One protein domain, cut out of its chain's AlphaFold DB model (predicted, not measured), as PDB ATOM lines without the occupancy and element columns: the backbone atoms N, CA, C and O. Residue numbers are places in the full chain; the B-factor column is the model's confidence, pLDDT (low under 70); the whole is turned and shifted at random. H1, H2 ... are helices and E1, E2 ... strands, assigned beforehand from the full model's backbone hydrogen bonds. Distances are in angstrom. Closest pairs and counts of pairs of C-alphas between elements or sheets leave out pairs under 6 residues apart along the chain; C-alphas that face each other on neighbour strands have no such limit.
ATOM      1  N   VAL A  49     154.867 190.625  86.413       87.94
ATOM      2  CA  VAL A  49     156.183 190.041  86.715       87.94
ATOM      3  C   VAL A  49     157.249 190.672  85.820       87.94
ATOM      4  O   VAL A  49     157.078 190.774  84.606       87.94
ATOM      5  N   VAL A  50     158.347 191.099  86.434       87.00
ATOM      6  CA  VAL A  50     159.490 191.745  85.783       87.00
ATOM      7  C   VAL A  50     160.600 190.731  85.513       87.00
ATOM      8  O   VAL A  50     161.105 190.654  84.396       87.00
ATOM      9  N   ALA A  51     160.984 189.965  86.534       85.25
ATOM     10  CA  ALA A  51     162.072 188.990  86.482       85.25
ATOM     11  C   ALA A  51     161.963 187.990  87.640       85.25
ATOM     12  O   ALA A  51     161.210 188.224  88.586       85.25
ATOM     13  N   ASN A  52     162.743 186.909  87.600       85.69
ATOM     14  CA  ASN A  52     162.915 186.021  88.746       85.69
ATOM     15  C   ASN A  52     164.270 186.296  89.407       85.69
ATOM     16  O   ASN A  52     165.332 185.912  88.925       85.69
ATOM     17  N   LEU A  53     164.212 187.015  90.522       82.19
ATOM     18  CA  LEU A  53     165.393 187.497  91.222       82.19
ATOM     19  C   LEU A  53     166.096 186.369  91.994       82.19
ATOM     20  O   LEU A  53     167.308 186.424  92.178       82.19
ATOM     21  N   ALA A  54     165.361 185.330  92.412       78.94
ATOM     22  CA  ALA A  54     165.936 184.160  93.075       78.94
ATOM     23  C   ALA A  54     166.842 183.370  92.124       78.94
ATOM     24  O   ALA A  54     167.983 183.062  92.466       78.94
ATOM     25  N   THR A  55     166.366 183.108  90.903       81.19
ATOM     26  CA  THR A  55     167.146 182.391  89.888       81.19
ATOM     27  C   THR A  55     168.363 183.187  89.442       81.19
ATOM     28  O   THR A  55     169.444 182.619  89.306       81.19
ATOM     29  N   ASP A  56     168.211 184.500  89.268       80.06
ATOM     30  CA  ASP A  56     169.286 185.360  88.769       80.06
ATOM     31  C   ASP A  56     170.397 185.575  89.809       80.06
ATOM     32  O   ASP A  56     171.566 185.720  89.449       80.06
ATOM     33  N   LEU A  57     170.053 185.548  91.102       71.31
ATOM     34  CA  LEU A  57     171.010 185.611  92.213       71.31
ATOM     35  C   LEU A  57     171.529 184.233  92.655       71.31
ATOM     36  O   LEU A  57     172.389 184.166  93.533       71.31
ATOM     37  N   GLY A  58     171.029 183.138  92.070       72.12
ATOM     38  CA  GLY A  58     171.402 181.772  92.450       72.12
ATOM     39  C   GLY A  58     170.967 181.384  93.869       72.12
ATOM     40  O   GLY A  58     171.670 180.630  94.540       72.12
ATOM     41  N   LEU A  59     169.842 181.922  94.344       72.19
ATOM     42  CA  LEU A  59     169.297 181.689  95.684       72.19
ATOM     43  C   LEU A  59     168.095 180.734  95.629       72.19
ATOM     44  O   LEU A  59     167.219 180.880  94.780       72.19
ATOM     45  N   ASP A  60     168.026 179.781  96.568       74.00
ATOM     46  CA  ASP A  60     166.857 178.903  96.722       74.00
ATOM     47  C   ASP A  60     165.692 179.649  97.386       74.00
ATOM     48  O   ASP A  60     165.881 180.465  98.290       74.00
ATOM     49  N   VAL A  61     164.462 179.343  96.985       78.06
ATOM     50  CA  VAL A  61     163.273 180.097  97.396       78.06
ATOM     51  C   VAL A  61     163.003 179.975  98.901       78.06
ATOM     52  O   VAL A  61     162.576 180.938  99.541       78.06
ATOM     53  N   LYS A  62     163.374 178.844  99.524       71.56
ATOM     54  CA  LYS A  62     163.317 178.683 100.989       71.56
ATOM     55  C   LYS A  62     164.223 179.682 101.712       71.56
ATOM     56  O   LYS A  62     163.834 180.238 102.741       71.56
ATOM     57  N   THR A  63     165.398 179.968 101.146       66.88
ATOM     58  CA  THR A  63     166.356 180.916 101.732       66.88
ATOM     59  C   THR A  63     165.857 182.357 101.678       66.88
ATOM     60  O   THR A  63     166.200 183.144 102.559       66.88
ATOM     61  N   LEU A  64     164.990 182.702 100.719       71.31
ATOM     62  CA  LEU A  64     164.424 184.051 100.604       71.31
ATOM     63  C   LEU A  64     163.508 184.393 101.781       71.31
ATOM     64  O   LEU A  64     163.557 185.507 102.309       71.31
ATOM     65  N   ASN A  65     162.705 183.421 102.219       70.50
ATOM     66  CA  ASN A  65     161.856 183.561 103.398       70.50
ATOM     67  C   ASN A  65     162.676 183.540 104.694       70.50
ATOM     68  O   ASN A  65     162.477 184.407 105.546       70.50
ATOM     69  N   GLN A  66     163.633 182.614 104.826       66.00
ATOM     70  CA  GLN A  66     164.511 182.528 106.004       66.00
ATOM     71  C   GLN A  66     165.331 183.806 106.216       66.00
ATOM     72  O   GLN A  66     165.448 184.297 107.335       66.00
ATOM     73  N   ARG A  67     165.855 184.387 105.131       69.25
ATOM     74  CA  ARG A  67     166.643 185.629 105.143       69.25
ATOM     75  C   ARG A  67     165.791 186.881 104.962       69.25
ATOM     76  O   ARG A  67     166.326 187.921 104.596       69.25
ATOM     77  N   LYS A  68     164.468 186.782 105.163       70.38
ATOM     78  CA  LYS A  68     163.499 187.894 105.106       70.38
ATOM     79  C   LYS A  68     163.786 188.884 103.967       70.38
ATOM     80  O   LYS A  68     163.760 190.099 104.169       70.38
ATOM     81  N   MET A  69     164.052 188.361 102.768       74.06
ATOM     82  CA  MET A  69     164.477 189.175 101.633       74.06
ATOM     83  C   MET A  69     163.453 190.277 101.349       74.06
ATOM     84  O   MET A  69     162.241 190.034 101.303       74.06
ATOM     85  N   ARG A  70     163.953 191.499 101.171       80.31
ATOM     86  CA  ARG A  70     163.150 192.683 100.864       80.31
ATOM     87  C   ARG A  70     163.890 193.621  99.918       80.31
ATOM     88  O   ARG A  70     165.118 193.660  99.901       80.31
ATOM     89  N   LEU A  71     163.124 194.377  99.139       77.69
ATOM     90  CA  LEU A  71     163.633 195.443  98.275       77.69
ATOM     91  C   LEU A  71     163.572 196.782  99.007       77.69
ATOM     92  O   LEU A  71     162.621 197.037  99.752       77.69
ATOM     93  N   ASP A  72     164.584 197.616  98.788       69.62
ATOM     94  CA  ASP A  72     164.629 198.976  99.318       69.62
ATOM     95  C   ASP A  72     163.531 199.881  98.712       69.62
ATOM     96  O   ASP A  72     163.054 199.657  97.594       69.62
ATOM     97  N   ILE A  73     163.100 200.898  99.462       71.50
ATOM     98  CA  ILE A  73     162.002 201.806  99.088       71.50
ATOM     99  C   ILE A  73     162.573 203.011  98.329       71.50
ATOM    100  O   ILE A  73     163.395 203.754  98.857       71.50
ATOM    101  N   ILE A  74     162.085 203.271  97.113       65.19
ATOM    102  CA  ILE A  74     162.540 204.407  96.295       65.19
ATOM    103  C   ILE A  74     161.602 205.605  96.476       65.19
ATOM    104  O   ILE A  74     160.397 205.492  96.276       65.19
ATOM    105  N   ALA A  75     162.151 206.787  96.778       60.72
ATOM    106  CA  ALA A  75     161.399 208.049  96.830       60.72
ATOM    107  C   ALA A  75     160.143 207.993  97.734       60.72
ATOM    108  O   ALA A  75     159.087 208.519  97.387       60.72
ATOM    109  N   ASN A  76     160.262 207.333  98.894       64.19
ATOM    110  CA  ASN A  76     159.178 207.105  99.862       64.19
ATOM    111  C   ASN A  76     157.971 206.306  99.323       64.19
ATOM    112  O   ASN A  76     156.904 206.332  99.938       64.19
ATOM    113  N   LYS A  77     158.126 205.572  98.212       72.25
ATOM    114  CA  LYS A  77     157.098 204.687  97.645       72.25
ATOM    115  C   LYS A  77     157.666 203.336  97.206       72.25
ATOM    116  O   LYS A  77     158.816 203.216  96.792       72.25
ATOM    117  N   LYS A  78     156.843 202.290  97.297       79.81
ATOM    118  CA  LYS A  78     157.223 200.920  96.931       79.81
ATOM    119  C   LYS A  78     156.708 200.593  95.529       79.81
ATOM    120  O   LYS A  78     155.562 200.200  95.372       79.81
ATOM    121  N   TYR A  79     157.556 200.762  94.518       83.12
ATOM    122  CA  TYR A  79     157.185 200.504  93.119       83.12
ATOM    123  C   TYR A  79     157.310 199.030  92.712       83.12
ATOM    124  O   TYR A  79     156.546 198.548  91.879       83.12
ATOM    125  N   LEU A  80     158.262 198.308  93.306       86.12
ATOM    126  CA  LEU A  80     158.548 196.902  93.023       86.12
ATOM    127  C   LEU A  80     158.578 196.105  94.327       86.12
ATOM    128  O   LEU A  80     158.999 196.619  95.367       86.12
ATOM    129  N   ASP A  81     158.161 194.846  94.268       85.69
ATOM    130  CA  ASP A  81     158.224 193.913  95.391       85.69
ATOM    131  C   ASP A  81     158.508 192.487  94.928       85.69
ATOM    132  O   ASP A  81     158.424 192.174  93.744       85.69
ATOM    133  N   LEU A  82     158.874 191.625  95.873       86.31
ATOM    134  CA  LEU A  82     159.269 190.249  95.616       86.31
ATOM    135  C   LEU A  82     158.218 189.276  96.148       86.31
ATOM    136  O   LEU A  82     157.844 189.325  97.322       86.31
ATOM    137  N   ASN A  83     157.794 188.335  95.311       86.38
ATOM    138  CA  ASN A  83     157.070 187.162  95.766       86.38
ATOM    139  C   ASN A  83     158.065 186.182  96.404       86.38
ATOM    140  O   ASN A  83     158.910 185.599  95.726       86.38
ATOM    141  N   LYS A  84     157.969 185.999  97.723       81.56
ATOM    142  CA  LYS A  84     158.913 185.181  98.500       81.56
ATOM    143  C   LYS A  84     158.725 183.672  98.315       81.56
ATOM    144  O   LYS A  84     159.610 182.919  98.701       81.56
ATOM    145  N   GLU A  85     157.601 183.238  97.746       82.94
ATOM    146  CA  GLU A  85     157.308 181.826  97.463       82.94
ATOM    147  C   GLU A  85     157.731 181.398  96.055       82.94
ATOM    148  O   GLU A  85     157.921 180.208  95.818       82.94
ATOM    149  N   THR A  86     157.895 182.348  95.125       85.25
ATOM    150  CA  THR A  86     158.281 182.068  93.728       85.25
ATOM    151  C   THR A  86     159.617 182.695  93.319       85.25
ATOM    152  O   THR A  86     160.219 182.272  92.331       85.25
ATOM    153  N   GLY A  87     160.109 183.688  94.068       82.81
ATOM    154  CA  GLY A  87     161.308 184.458  93.728       82.81
ATOM    155  C   GLY A  87     161.080 185.556  92.683       82.81
ATOM    156  O   GLY A  87     162.039 186.176  92.223       82.81
ATOM    157  N   GLU A  88     159.830 185.804  92.288       89.06
ATOM    158  CA  GLU A  88     159.477 186.729  91.210       89.06
ATOM    159  C   GLU A  88     159.378 188.177  91.695       89.06
ATOM    160  O   GLU A  88     158.675 188.489  92.658       89.06
ATOM    161  N   LEU A  89     160.062 189.080  90.998       88.06
ATOM    162  CA  LEU A  89     159.950 190.524  91.159       88.06
ATOM    163  C   LEU A  89     158.726 191.017  90.381       88.06
ATOM    164  O   LEU A  89     158.628 190.757  89.181       88.06
ATOM    165  N   TYR A  90     157.822 191.754  91.021       89.31
ATOM    166  CA  TYR A  90     156.596 192.258  90.401       89.31
ATOM    167  C   TYR A  90     156.335 193.739  90.707       89.31
ATOM    168  O   TYR A  90     156.846 194.303  91.676       89.31
ATOM    169  N   VAL A  91     155.539 194.378  89.846       88.00
ATOM    170  CA  VAL A  91     155.154 195.795  89.960       88.00
ATOM    171  C   VAL A  91     154.049 195.961  91.005       88.00
ATOM    172  O   VAL A  91     152.985 195.367  90.861       88.00
ATOM    173  N   VAL A  92     154.282 196.777  92.036       87.00
ATOM    174  CA  VAL A  92     153.289 197.081  93.090       87.00
ATOM    175  C   VAL A  92     152.517 198.353  92.781       87.00
ATOM    176  O   VAL A  92     151.299 198.364  92.891       87.00
ATOM    177  N   GLU A  93     153.223 199.403  92.373       83.94
ATOM    178  CA  GLU A  93     152.630 200.668  91.950       83.94
ATOM    179  C   GLU A  93     153.164 201.039  90.572       83.94
ATOM    180  O   GLU A  93     154.305 200.739  90.207       83.94
ATOM    181  N   LYS A  94     152.327 201.737  89.809       81.31
ATOM    182  CA  LYS A  94     152.668 202.221  88.477       81.31
ATOM    183  C   LYS A  94     153.904 203.130  88.508       81.31
ATOM    184  O   LYS A  94     153.951 204.114  89.246       81.31
ATOM    185  N   ILE A  95     154.887 202.808  87.670       80.62
ATOM    186  CA  ILE A  95     156.155 203.537  87.578       80.62
ATOM    187  C   ILE A  95     155.996 204.695  86.591       80.62
ATOM    188  O   ILE A  95     155.812 204.470  85.395       80.62
ATOM    189  N   ASP A  96     156.089 205.920  87.106       78.62
ATOM    190  CA  ASP A  96     156.102 207.161  86.328       78.62
ATOM    191  C   ASP A  96     157.547 207.679  86.228       78.62
ATOM    192  O   ASP A  96     158.157 208.103  87.219       78.62
ATOM    193  N   ARG A  97     158.119 207.607  85.024       75.19
ATOM    194  CA  ARG A  97     159.518 207.964  84.762       75.19
ATOM    195  C   ARG A  97     159.774 209.446  85.033       75.19
ATOM    196  O   ARG A  97     160.841 209.805  85.531       75.19
ATOM    197  N   GLU A  98     158.812 210.309  84.731       73.75
ATOM    198  CA  GLU A  98     158.906 211.761  84.879       73.75
ATOM    199  C   GLU A  98     158.870 212.195  86.347       73.75
ATOM    200  O   GLU A  98     159.439 213.233  86.693       73.75
ATOM    201  N   HIS A  99     158.239 211.401  87.212       74.44
ATOM    202  CA  HIS A  99     158.189 211.656  88.649       74.44
ATOM    203  C   HIS A  99     159.473 211.229  89.374       74.44
ATOM    204  O   HIS A  99     159.896 211.885  90.327       74.44
ATOM    205  N   ILE A 100     160.106 210.143  88.923       74.81
ATOM    206  CA  ILE A 100     161.257 209.538  89.609       74.81
ATOM    207  C   ILE A 100     162.593 210.114  89.097       74.81
ATOM    208  O   ILE A 100     163.567 210.185  89.847       74.81
ATOM    209  N   CYS A 101     162.661 210.569  87.840       73.44
ATOM    210  CA  CYS A 101     163.908 210.972  87.181       73.44
ATOM    211  C   CYS A 101     163.930 212.497  86.895       73.44
ATOM    212  O   CYS A 101     163.279 212.956  85.957       73.44
ATOM    213  N   PRO A 102     164.698 213.318  87.644       60.56
ATOM    214  CA  PRO A 102     164.534 214.782  87.662       60.56
ATOM    215  C   PRO A 102     165.107 215.567  86.459       60.56
ATOM    216  O   PRO A 102     164.911 216.779  86.377       60.56
ATOM    217  N   THR A 103     165.806 214.939  85.502       58.66
ATOM    218  CA  THR A 103     166.475 215.647  84.385       58.66
ATOM    219  C   THR A 103     166.051 215.145  83.005       58.66
ATOM    220  O   THR A 103     166.279 213.991  82.656       58.66
ATOM    221  N   LYS A 104     165.540 216.052  82.158       55.62
ATOM    222  CA  LYS A 104     165.083 215.790  80.774       55.62
ATOM    223  C   LYS A 104     166.187 215.410  79.760       55.62
ATOM    224  O   LYS A 104     165.878 215.293  78.579       55.62
ATOM    225  N   SER A 105     167.454 215.235  80.164       52.06
ATOM    226  CA  SER A 105     168.591 215.075  79.232       52.06
ATOM    227  C   SER A 105     169.371 213.754  79.323       52.06
ATOM    228  O   SER A 105     170.534 213.720  78.922       52.06
ATOM    229  N   LEU A 106     168.770 212.662  79.800       54.25
ATOM    230  CA  LEU A 106     169.308 211.313  79.574       54.25
ATOM    231  C   LEU A 106     168.241 210.407  78.948       54.25
ATOM    232  O   LEU A 106     167.106 210.355  79.414       54.25
ATOM    233  N   ALA A 107     168.623 209.686  77.891       57.06
ATOM    234  CA  ALA A 107     167.769 208.723  77.191       57.06
ATOM    235  C   ALA A 107     167.499 207.435  78.003       57.06
ATOM    236  O   ALA A 107     166.683 206.618  77.591       57.06
ATOM    237  N   SER A 108     168.148 207.258  79.159       59.09
ATOM    238  CA  SER A 108     167.919 206.150  80.088       59.09
ATOM    239  C   SER A 108     167.945 206.636  81.540       59.09
ATOM    240  O   SER A 108     168.832 207.391  81.936       59.09
ATOM    241  N   CYS A 109     166.950 206.217  82.329       69.94
ATOM    242  CA  CYS A 109     166.905 206.442  83.771       69.94
ATOM    243  C   CYS A 109     167.268 205.143  84.491       69.94
ATOM    244  O   CYS A 109     166.622 204.121  84.275       69.94
ATOM    245  N   TYR A 110     168.306 205.183  85.325       69.75
ATOM    246  CA  TYR A 110     168.750 204.036  86.112       69.75
ATOM    247  C   TYR A 110     168.318 204.224  87.563       69.75
ATOM    248  O   TYR A 110     168.741 205.178  88.216       69.75
ATOM    249  N   LEU A 111     167.491 203.307  88.062       70.12
ATOM    250  CA  LEU A 111     167.112 203.246  89.470       70.12
ATOM    251  C   LEU A 111     167.974 202.196  90.157       70.12
ATOM    252  O   LEU A 111     167.981 201.031  89.760       70.12
ATOM    253  N   LYS A 112     168.721 202.617  91.178       67.06
ATOM    254  CA  LYS A 112     169.480 201.696  92.020       67.06
ATOM    255  C   LYS A 112     168.516 201.087  93.039       67.06
ATOM    256  O   LYS A 112     168.038 201.799  93.915       67.06
ATOM    257  N   LEU A 113     168.229 199.797  92.899       70.62
ATOM    258  CA  LEU A 113     167.473 199.008  93.873       70.62
ATOM    259  C   LEU A 113     168.447 198.126  94.642       70.62
ATOM    260  O   LEU A 113     169.189 197.355  94.034       70.62
ATOM    261  N   GLU A 114     168.444 198.243  95.965       64.00
ATOM    262  CA  GLU A 114     169.207 197.351  96.830       64.00
ATOM    263  C   GLU A 114     168.302 196.227  97.333       64.00
ATOM    264  O   GLU A 114     167.175 196.443  97.785       64.00
ATOM    265  N   VAL A 115     168.801 195.001  97.208       62.69
ATOM    266  CA  VAL A 115     168.176 193.813  97.778       62.69
ATOM    267  C   VAL A 115     168.781 193.610  99.152       62.69
ATOM    268  O   VAL A 115     169.983 193.375  99.280       62.69
ATOM    269  N   ILE A 116     167.943 193.677 100.176       62.56
ATOM    270  CA  ILE A 116     168.342 193.446 101.555       62.56
ATOM    271  C   ILE A 116     167.964 192.009 101.895       62.56
ATOM    272  O   ILE A 116     166.784 191.654 101.932       62.56
ATOM    273  N   LEU A 117     168.981 191.183 102.122       58.41
ATOM    274  CA  LEU A 117     168.847 189.880 102.760       58.41
ATOM    275  C   LEU A 117     169.238 190.064 104.226       58.41
ATOM    276  O   LEU A 117     170.353 190.511 104.507       58.41
TER     277      LEU A 117
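What this domain is: This is residues 49 to 117 of the 746 residues of an uncharacterized protein of Oreochromis niloticus (UniProt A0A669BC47). In little regular structure, a small antiparallel sheet, E1 E3 E2, lies between short helices H1 and H2 toward one end and H3 toward the other, beyond which residues 102 to 107 stick out. The class is mixed, with 26 of 69 printed residues in named elements, in order E1 H1 H2 E2 E3 H3. The outline is elongated, 42 by 22 by 18 A, and only just loose, close to compact, with a radius of gyration of the C-alphas of 13.6 A.

Where its parts are: Find C-alpha 49 at (156.183, 190.041, 86.715), where E1, residues 49 to 52, begins. E3 is residues 88 to 91, 10.1 A long; E2 is 80 to 82. H1 is 53 to 57, H2 61 to 66, and H3 97 to 100, ending at (161.257, 209.538, 89.609).

How they stand to each other: Look at inner strand E3: N 89 and O 51 of E1, and N 90 and O 81 of its hairpin partner E2, are within hydrogen-bond range, each 2.8 A. H1 only grazes the sheet with residues 53 to 55. H1 and H2 are close but not clearly touching; their closest C-alphas, Ala 54 and Val 61, are 6.5 A apart. H2 and H3 are not on the sheet. Every O i to N i+4 pair is within range in H1, 1 of 2 in H2; H3 is too short for one.

The domain as a whole: The printed part has no cut; its farthest C-alphas, Lys 62 and Ser 105, are 42.7 A apart. The H2 to E2 link is long, 13 residues. pLDDT is under 70 at 21 residues, among them 102 to 110.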